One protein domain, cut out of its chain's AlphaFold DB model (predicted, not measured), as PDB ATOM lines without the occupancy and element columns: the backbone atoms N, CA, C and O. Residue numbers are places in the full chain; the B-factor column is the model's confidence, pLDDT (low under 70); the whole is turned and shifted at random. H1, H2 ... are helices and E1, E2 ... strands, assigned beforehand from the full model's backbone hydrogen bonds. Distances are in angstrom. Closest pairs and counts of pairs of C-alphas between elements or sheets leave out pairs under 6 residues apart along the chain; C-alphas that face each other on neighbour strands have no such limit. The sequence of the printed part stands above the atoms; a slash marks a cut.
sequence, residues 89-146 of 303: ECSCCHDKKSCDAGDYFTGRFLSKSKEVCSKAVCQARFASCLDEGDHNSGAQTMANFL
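This is residues 89 to 146 of the 303 residues of an uncharacterized protein of Pycnococcus provasolii (UniProt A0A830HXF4). A small wall of three antiparallel strands has one short helix, H2, packed across one of its faces and another, H1, at one end, where it only grazes the sheet. The long link of residues 126 to 139 loops out beside H2, on the same side of the sheet, before the last strand. The printed part has 58 residues with three named strands and two named helices, in the order E1, H1, E2, H2, E3, and the sheet runs E2, E1, E3, antiparallel throughout. The class is mixed, helices and strands; the whole is compact, with a radius of gyration of the C-alphas of 11.0 A, and spans 32 by 22 by 15 A.

E1, residues 89 to 93, begins at C-alpha 89 (49.975, 38.209, -4.710) and is 13.7 A long from first to last C-alpha. H1, residues 96 to 101, is 8.5 A long. E2, residues 105 to 109, is 13.7 A long. H2, residues 119 to 125, begins at C-alpha 119 (43.793, 31.238, -1.050) and is 9.9 A long. E3, residues 140 to 145, is 16.6 A long and ends at C-alpha 145 (50.956, 33.331, -8.549).

E1 is the inner strand of the sheet, and E2 and E3 are its edge strands. E1 and E2 are antiparallel at 156 degrees between their directions, with N 90 and O 107 within hydrogen-bond range at 2.7 A. E1 and E3 are antiparallel at 170 degrees, with N 91 and O 142 at 3.0 A and N 144 and O 89 at 2.7 A. H2 is on the sheet at a height of 8.2 A, only just over E1 and E3, with 3 of its C-alphas falling on each. It runs across the strands, at 89 degrees to E1 on the local plane. The closest C-alphas of H2 and E3 are those of Lys 119 and Ala 143, 5.1 A apart; those of H2 and E1 are Cys 122 and Cys 90, 5.7 A apart. H2 and E2 are near each other. E2, H2 and E3 form a split strand-helix-strand unit, two strands running the same way with a helix between them in the chain and E1 between them in the sheet; its crossover is right-handed. H1 is on the sheet but only grazes it, with residues 96 to 101; the closest C-alphas of H1 and E1 are those of Cys 99 and Cys 93, 5.3 A apart. H1 and H2 are apart. In both helices every O i to N i+4 pair is within hydrogen-bond range.

The C-alphas farthest apart are those of Lys 97 and Lys 112, 32.6 A. The links E1 to H1 and H1 to E2 are tight, E2 to H2 is short, and H2 to E3 is long, with 14 residues. The printed part has no cut, its mean pLDDT is 89.4, and no printed residue is under 70.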
ATOM      1  N   GLU A  89      50.808  37.088  -5.113       93.75
ATOM      2  CA  GLU A  89      49.975  38.209  -4.710       93.75
ATOM      3  C   GLU A  89      48.640  37.696  -4.179       93.75
ATOM      4  O   GLU A  89      47.929  36.939  -4.836       93.75
ATOM      5  N   CYS A  90      48.300  38.125  -2.978       94.25
ATOM      6  CA  CYS A  90      47.013  37.925  -2.350       94.25
ATOM      7  C   CYS A  90      46.203  39.205  -2.484       94.25
ATOM      8  O   CYS A  90      46.684  40.274  -2.109       94.25
ATOM      9  N   SER A  91      44.967  39.091  -2.952       93.94
ATOM     10  CA  SER A  91      43.987  40.169  -2.881       93.94
ATOM     11  C   SER A  91      42.771  39.700  -2.098       93.94
ATOM     12  O   SER A  91      42.272  38.593  -2.311       93.94
ATOM     13  N   CYS A  92      42.310  40.511  -1.151       94.25
ATOM     14  CA  CYS A  92      41.152  40.159  -0.342       94.25
ATOM     15  C   CYS A  92      40.309  41.370   0.049       94.25
ATOM     16  O   CYS A  92      40.801  42.490   0.143       94.25
ATOM     17  N   CYS A  93      39.022  41.122   0.254       93.62
ATOM     18  CA  CYS A  93      38.028  42.092   0.700       93.62
ATOM     19  C   CYS A  93      37.219  41.475   1.846       93.62
ATOM     20  O   CYS A  93      36.987  40.264   1.873       93.62
ATOM     21  N   HIS A  94      36.815  42.312   2.801       89.38
ATOM     22  CA  HIS A  94      36.180  41.863   4.042       89.38
ATOM     23  C   HIS A  94      34.714  41.470   3.881       89.38
ATOM     24  O   HIS A  94      34.242  40.570   4.566       89.38
ATOM     25  N   ASP A  95      33.994  42.142   2.991       89.00
ATOM     26  CA  ASP A  95      32.594  41.871   2.719       89.00
ATOM     27  C   ASP A  95      32.269  42.188   1.259       89.00
ATOM     28  O   ASP A  95      33.045  42.831   0.542       89.00
ATOM     29  N   LYS A  96      31.080  41.762   0.828       87.56
ATOM     30  CA  LYS A  96      30.622  41.948  -0.547       87.56
ATOM     31  C   LYS A  96      30.656  43.415  -0.982       87.56
ATOM     32  O   LYS A  96      31.002  43.698  -2.123       87.56
ATOM     33  N   LYS A  97      30.318  44.347  -0.088       89.88
ATOM     34  CA  LYS A  97      30.279  45.774  -0.407       89.88
ATOM     35  C   LYS A  97      31.688  46.309  -0.665       89.88
ATOM     36  O   LYS A  97      31.860  47.054  -1.624       89.88
ATOM     37  N   SER A  98      32.683  45.911   0.129       88.50
ATOM     38  CA  SER A  98      34.092  46.242  -0.123       88.50
ATOM     39  C   SER A  98      34.588  45.652  -1.443       88.50
ATOM     40  O   SER A  98      35.255  46.347  -2.205       88.50
ATOM     41  N   CYS A  99      34.221  44.405  -1.756       87.75
ATOM     42  CA  CYS A  99      34.596  43.781  -3.028       87.75
ATOM     43  C   CYS A  99      33.985  44.530  -4.228       87.75
ATOM     44  O   CYS A  99      34.684  44.831  -5.197       87.75
ATOM     45  N   ASP A 100      32.695  44.874  -4.144       89.88
ATOM     46  CA  ASP A 100      31.967  45.604  -5.188       89.88
ATOM     47  C   ASP A 100      32.498  47.043  -5.356       89.88
ATOM     48  O   ASP A 100      32.489  47.585  -6.462       89.88
ATOM     49  N   ALA A 101      32.989  47.658  -4.274       90.19
ATOM     50  CA  ALA A 101      33.594  48.991  -4.283       90.19
ATOM     51  C   ALA A 101      35.046  49.014  -4.796       90.19
ATOM     52  O   ALA A 101      35.558  50.084  -5.117       90.19
ATOM     53  N   GLY A 102      35.704  47.855  -4.898       87.38
ATOM     54  CA  GLY A 102      37.113  47.775  -5.279       87.38
ATOM     55  C   GLY A 102      38.102  47.972  -4.125       87.38
ATOM     56  O   GLY A 102      39.299  48.122  -4.376       87.38
ATOM     57  N   ASP A 103      37.631  47.951  -2.877       90.19
ATOM     58  CA  ASP A 103      38.448  48.136  -1.675       90.19
ATOM     59  C   ASP A 103      39.136  46.819  -1.289       90.19
ATOM     60  O   ASP A 103      38.745  46.123  -0.345       90.19
ATOM     61  N   TYR A 104      40.160  46.454  -2.058       88.00
ATOM     62  CA  TYR A 104      40.952  45.252  -1.824       88.00
ATOM     63  C   TYR A 104      42.204  45.562  -1.002       88.00
ATOM     64  O   TYR A 104      43.015  46.416  -1.362       88.00
ATOM     65  N   PHE A 105      42.421  44.791   0.060       91.44
ATOM     66  CA  PHE A 105      43.759  44.617   0.606       91.44
ATOM     67  C   PHE A 105      44.593  43.816  -0.395       91.44
ATOM     68  O   PHE A 105      44.128  42.805  -0.924       91.44
ATOM     69  N   THR A 106      45.831  44.249  -0.628       91.25
ATOM     70  CA  THR A 106      46.809  43.497  -1.415       91.25
ATOM     71  C   THR A 106      48.035  43.207  -0.563       91.25
ATOM     72  O   THR A 106      48.578  44.089   0.101       91.25
ATOM     73  N   GLY A 107      48.456  41.948  -0.558       90.25
ATOM     74  CA  GLY A 107      49.646  41.479   0.139       90.25
ATOM     75  C   GLY A 107      50.453  40.577  -0.777       90.25
ATOM     76  O   GLY A 107      49.890  39.883  -1.616       90.25
ATOM     77  N   ARG A 108      51.774  40.577  -0.642       91.69
ATOM     78  CA  ARG A 108      52.661  39.774  -1.486       91.69
ATOM     79  C   ARG A 108      53.632  38.961  -0.638       91.69
ATOM     80  O   ARG A 108      53.934  39.331   0.496       91.69
ATOM     81  N   PHE A 109      54.055  37.804  -1.144       92.62
ATOM     82  CA  PHE A 109      55.057  36.963  -0.487       92.62
ATOM     83  C   PHE A 109      55.767  36.020  -1.465       92.62
ATOM     84  O   PHE A 109      55.274  35.737  -2.555       92.62
ATOM     85  N   LEU A 110      56.918  35.487  -1.042       90.56
ATOM     86  CA  LEU A 110      57.618  34.408  -1.740       90.56
ATOM     87  C   LEU A 110      56.968  33.050  -1.428       90.56
ATOM     88  O   LEU A 110      57.183  32.468  -0.362       90.56
ATOM     89  N   SER A 111      56.179  32.547  -2.365       90.88
ATOM     90  CA  SER A 111      55.583  31.211  -2.387       90.88
ATOM     91  C   SER A 111      56.500  30.144  -2.995       90.88
ATOM     92  O   SER A 111      56.410  28.988  -2.591       90.88
ATOM     93  N   LYS A 112      57.404  30.511  -3.916       83.69
ATOM     94  CA  LYS A 112      58.293  29.623  -4.701       83.69
ATOM     95  C   LYS A 112      57.582  28.702  -5.698       83.69
ATOM     96  O   LYS A 112      58.242  28.157  -6.583       83.69
ATOM     97  N   SER A 113      56.275  28.485  -5.560       82.44
ATOM     98  CA  SER A 113      55.491  27.650  -6.467       82.44
ATOM     99  C   SER A 113      54.012  28.031  -6.467       82.44
ATOM    100  O   SER A 113      53.478  28.589  -5.503       82.44
ATOM    101  N   LYS A 114      53.328  27.664  -7.551       86.06
ATOM    102  CA  LYS A 114      51.894  27.910  -7.715       86.06
ATOM    103  C   LYS A 114      51.057  27.158  -6.679       86.06
ATOM    104  O   LYS A 114      50.027  27.660  -6.252       86.06
ATOM    105  N   GLU A 115      51.493  25.972  -6.268       86.38
ATOM    106  CA  GLU A 115      50.804  25.142  -5.274       86.38
ATOM    107  C   GLU A 115      50.826  25.798  -3.890       86.38
ATOM    108  O   GLU A 115      49.851  25.713  -3.145       86.38
ATOM    109  N   VAL A 116      51.921  26.490  -3.558       91.25
ATOM    110  CA  VAL A 116      52.054  27.234  -2.301       91.25
ATOM    111  C   VAL A 116      51.282  28.558  -2.359       91.25
ATOM    112  O   VAL A 116      50.722  28.990  -1.350       91.25
ATOM    113  N   CYS A 117      51.192  29.196  -3.529       94.94
ATOM    114  CA  CYS A 117      50.386  30.398  -3.736       94.94
ATOM    115  C   CYS A 117      48.887  30.074  -3.835       94.94
ATOM    116  O   CYS A 117      48.299  30.009  -4.914       94.94
ATOM    117  N   SER A 118      48.254  29.863  -2.682       95.12
ATOM    118  CA  SER A 118      46.844  29.486  -2.584       95.12
ATOM    119  C   SER A 118      46.046  30.440  -1.697       95.12
ATOM    120  O   SER A 118      46.596  31.130  -0.838       95.12
ATOM    121  N   LYS A 119      44.718  30.440  -1.873       94.56
ATOM    122  CA  LYS A 119      43.793  31.238  -1.050       94.56
ATOM    123  C   LYS A 119      43.959  30.951   0.445       94.56
ATOM    124  O   LYS A 119      44.036  31.883   1.234       94.56
ATOM    125  N   ALA A 120      44.081  29.672   0.808       93.69
ATOM    126  CA  ALA A 120      44.260  29.250   2.195       93.69
ATOM    127  C   ALA A 120      45.556  29.810   2.800       93.69
ATOM    128  O   ALA A 120      45.568  30.268   3.939       93.69
ATOM    129  N   VAL A 121      46.644  29.833   2.023       95.19
ATOM    130  CA  VAL A 121      47.910  30.429   2.469       95.19
ATOM    131  C   VAL A 121      47.788  31.950   2.593       95.19
ATOM    132  O   VAL A 121      48.298  32.507   3.561       95.19
ATOM    133  N   CYS A 122      47.080  32.621   1.680       94.75
ATOM    134  CA  CYS A 122      46.791  34.053   1.798       94.75
ATOM    135  C   CYS A 122      46.032  34.387   3.091       94.75
ATOM    136  O   CYS A 122      46.445  35.289   3.813       94.75
ATOM    137  N   GLN A 123      44.980  33.630   3.413       93.81
ATOM    138  CA  GLN A 123      44.178  33.807   4.633       93.81
ATOM    139  C   GLN A 123      44.990  33.538   5.902       93.81
ATOM    140  O   GLN A 123      44.931  34.297   6.864       93.81
ATOM    141  N   ALA A 124      45.815  32.488   5.893       94.06
ATOM    142  CA  ALA A 124      46.678  32.171   7.026       94.06
ATOM    143  C   ALA A 124      47.773  33.227   7.254       94.06
ATOM    144  O   ALA A 124      48.232  33.413   8.380       94.06
ATOM    145  N   ARG A 125      48.231  33.890   6.187       94.00
ATOM    146  CA  ARG A 125      49.371  34.811   6.242       94.00
ATOM    147  C   ARG A 125      48.971  36.260   6.479       94.00
ATOM    148  O   ARG A 125      49.713  36.985   7.139       94.00
ATOM    149  N   PHE A 126      47.831  36.683   5.945       93.81
ATOM    150  CA  PHE A 126      47.350  38.054   6.048       93.81
ATOM    151  C   PHE A 126      46.066  38.087   6.867       93.81
ATOM    152  O   PHE A 126      45.023  37.648   6.400       93.81
ATOM    153  N   ALA A 127      46.130  38.675   8.063       91.31
ATOM    154  CA  ALA A 127      44.976  38.785   8.961       91.31
ATOM    155  C   ALA A 127      43.794  39.566   8.351       91.31
ATOM    156  O   ALA A 127      42.650  39.374   8.751       91.31
ATOM    157  N   SER A 128      44.060  40.435   7.371       89.50
ATOM    158  CA  SER A 128      43.030  41.144   6.604       89.50
ATOM    159  C   SER A 128      42.267  40.238   5.630       89.50
ATOM    160  O   SER A 128      41.189  40.604   5.174       89.50
ATOM    161  N   CYS A 129      42.798  39.057   5.311       91.06
ATOM    162  CA  CYS A 129      42.157  38.092   4.431       91.06
ATOM    163  C   CYS A 129      41.377  37.073   5.261       91.06
ATOM    164  O   CYS A 129      41.924  36.077   5.728       91.06
ATOM    165  N   LEU A 130      40.086  37.345   5.441       90.19
ATOM    166  CA  LEU A 130      39.185  36.479   6.194       90.19
ATOM    167  C   LEU A 130      38.854  35.192   5.423       90.19
ATOM    168  O   LEU A 130      38.867  35.151   4.183       90.19
ATOM    169  N   ASP A 131      38.563  34.128   6.171       84.94
ATOM    170  CA  ASP A 131      38.021  32.890   5.630       84.94
ATOM    171  C   ASP A 131      36.579  33.089   5.167       84.94
ATOM    172  O   ASP A 131      35.803  33.834   5.764       84.94
ATOM    173  N   GLU A 132      36.226  32.432   4.064       75.50
ATOM    174  CA  GLU A 132      34.859  32.456   3.559       75.50
ATOM    175  C   GLU A 132      34.030  31.501   4.427       75.50
ATOM    176  O   GLU A 132      34.197  30.283   4.367       75.50
ATOM    177  N   GLY A 133      33.176  32.062   5.281       76.00
ATOM    178  CA  GLY A 133      32.373  31.307   6.237       76.00
ATOM    179  C   GLY A 133      31.167  32.101   6.729       76.00
ATOM    180  O   GLY A 133      31.029  33.287   6.430       76.00
ATOM    181  N   ASP A 134      30.297  31.454   7.508       71.38
ATOM    182  CA  ASP A 134      28.992  32.005   7.917       71.38
ATOM    183  C   ASP A 134      29.080  33.357   8.650       71.38
ATOM    184  O   ASP A 134      28.138  34.145   8.622       71.38
ATOM    185  N   HIS A 135      30.217  33.644   9.287       79.19
ATOM    186  CA  HIS A 135      30.464  34.887  10.019       79.19
ATOM    187  C   HIS A 135      31.152  35.979   9.178       79.19
ATOM    188  O   HIS A 135      31.145  37.139   9.581       79.19
ATOM    189  N   ASN A 136      31.673  35.633   7.997       82.94
ATOM    190  CA  ASN A 136      32.359  36.529   7.059       82.94
ATOM    191  C   ASN A 136      31.677  36.478   5.681       82.94
ATOM    192  O   ASN A 136      32.330  36.421   4.637       82.94
ATOM    193  N   SER A 137      30.341  36.424   5.667       83.62
ATOM    194  CA  SER A 137      29.569  36.231   4.439       83.62
ATOM    195  C   SER A 137      29.888  37.321   3.410       83.62
ATOM    196  O   SER A 137      29.629  38.504   3.643       83.62
ATOM    197  N   GLY A 138      30.416  36.916   2.255       84.88
ATOM    198  CA  GLY A 138      30.798  37.826   1.176       84.88
ATOM    199  C   GLY A 138      32.248  38.311   1.216       84.88
ATOM    200  O   GLY A 138      32.631  39.039   0.303       84.88
ATOM    201  N   ALA A 139      33.052  37.907   2.206       90.31
ATOM    202  CA  ALA A 139      34.501  38.044   2.129       90.31
ATOM    203  C   ALA A 139      35.034  37.237   0.939       90.31
ATOM    204  O   ALA A 139      34.595  36.113   0.693       90.31
ATOM    205  N   GLN A 140      35.997  37.791   0.207       91.94
ATOM    206  CA  GLN A 140      36.674  37.061  -0.860       91.94
ATOM    207  C   GLN A 140      38.175  37.151  -0.666       91.94
ATOM    208  O   GLN A 140      38.711  38.204  -0.332       91.94
ATOM    209  N   THR A 141      38.852  36.035  -0.918       93.38
ATOM    210  CA  THR A 141      40.308  35.988  -1.034       93.38
ATOM    211  C   THR A 141      40.685  35.354  -2.364       93.38
ATOM    212  O   THR A 141      40.166  34.303  -2.758       93.38
ATOM    213  N   MET A 142      41.622  35.987  -3.054       92.25
ATOM    214  CA  MET A 142      42.235  35.514  -4.281       92.25
ATOM    215  C   MET A 142      43.741  35.401  -4.064       92.25
ATOM    216  O   MET A 142      44.348  36.222  -3.383       92.25
ATOM    217  N   ALA A 143      44.329  34.364  -4.649       93.50
ATOM    218  CA  ALA A 143      45.768  34.173  -4.710       93.50
ATOM    219  C   ALA A 143      46.165  34.129  -6.182       93.50
ATOM    220  O   ALA A 143      45.585  33.371  -6.964       93.50
ATOM    221  N   ASN A 144      47.128  34.957  -6.551       91.44
ATOM    222  CA  ASN A 144      47.639  35.087  -7.896       91.44
ATOM    223  C   ASN A 144      49.141  34.812  -7.876       91.44
ATOM    224  O   ASN A 144      49.926  35.608  -7.364       91.44
ATOM    225  N   PHE A 145      49.543  33.665  -8.418       89.12
ATOM    226  CA  PHE A 145      50.956  33.331  -8.549       89.12
ATOM    227  C   PHE A 145      51.560  34.177  -9.671       89.12
ATOM    228  O   PHE A 145      51.263  33.970 -10.848       89.12
ATOM    229  N   LEU A 146      52.382  35.144  -9.274       84.19
ATOM    230  CA  LEU A 146      53.110  36.068 -10.138       84.19
ATOM    231  C   LEU A 146      54.462  35.524 -10.580       84.19
ATOM    232  O   LEU A 146      55.063  36.113 -11.476       84.19
TER     233      LEU A 146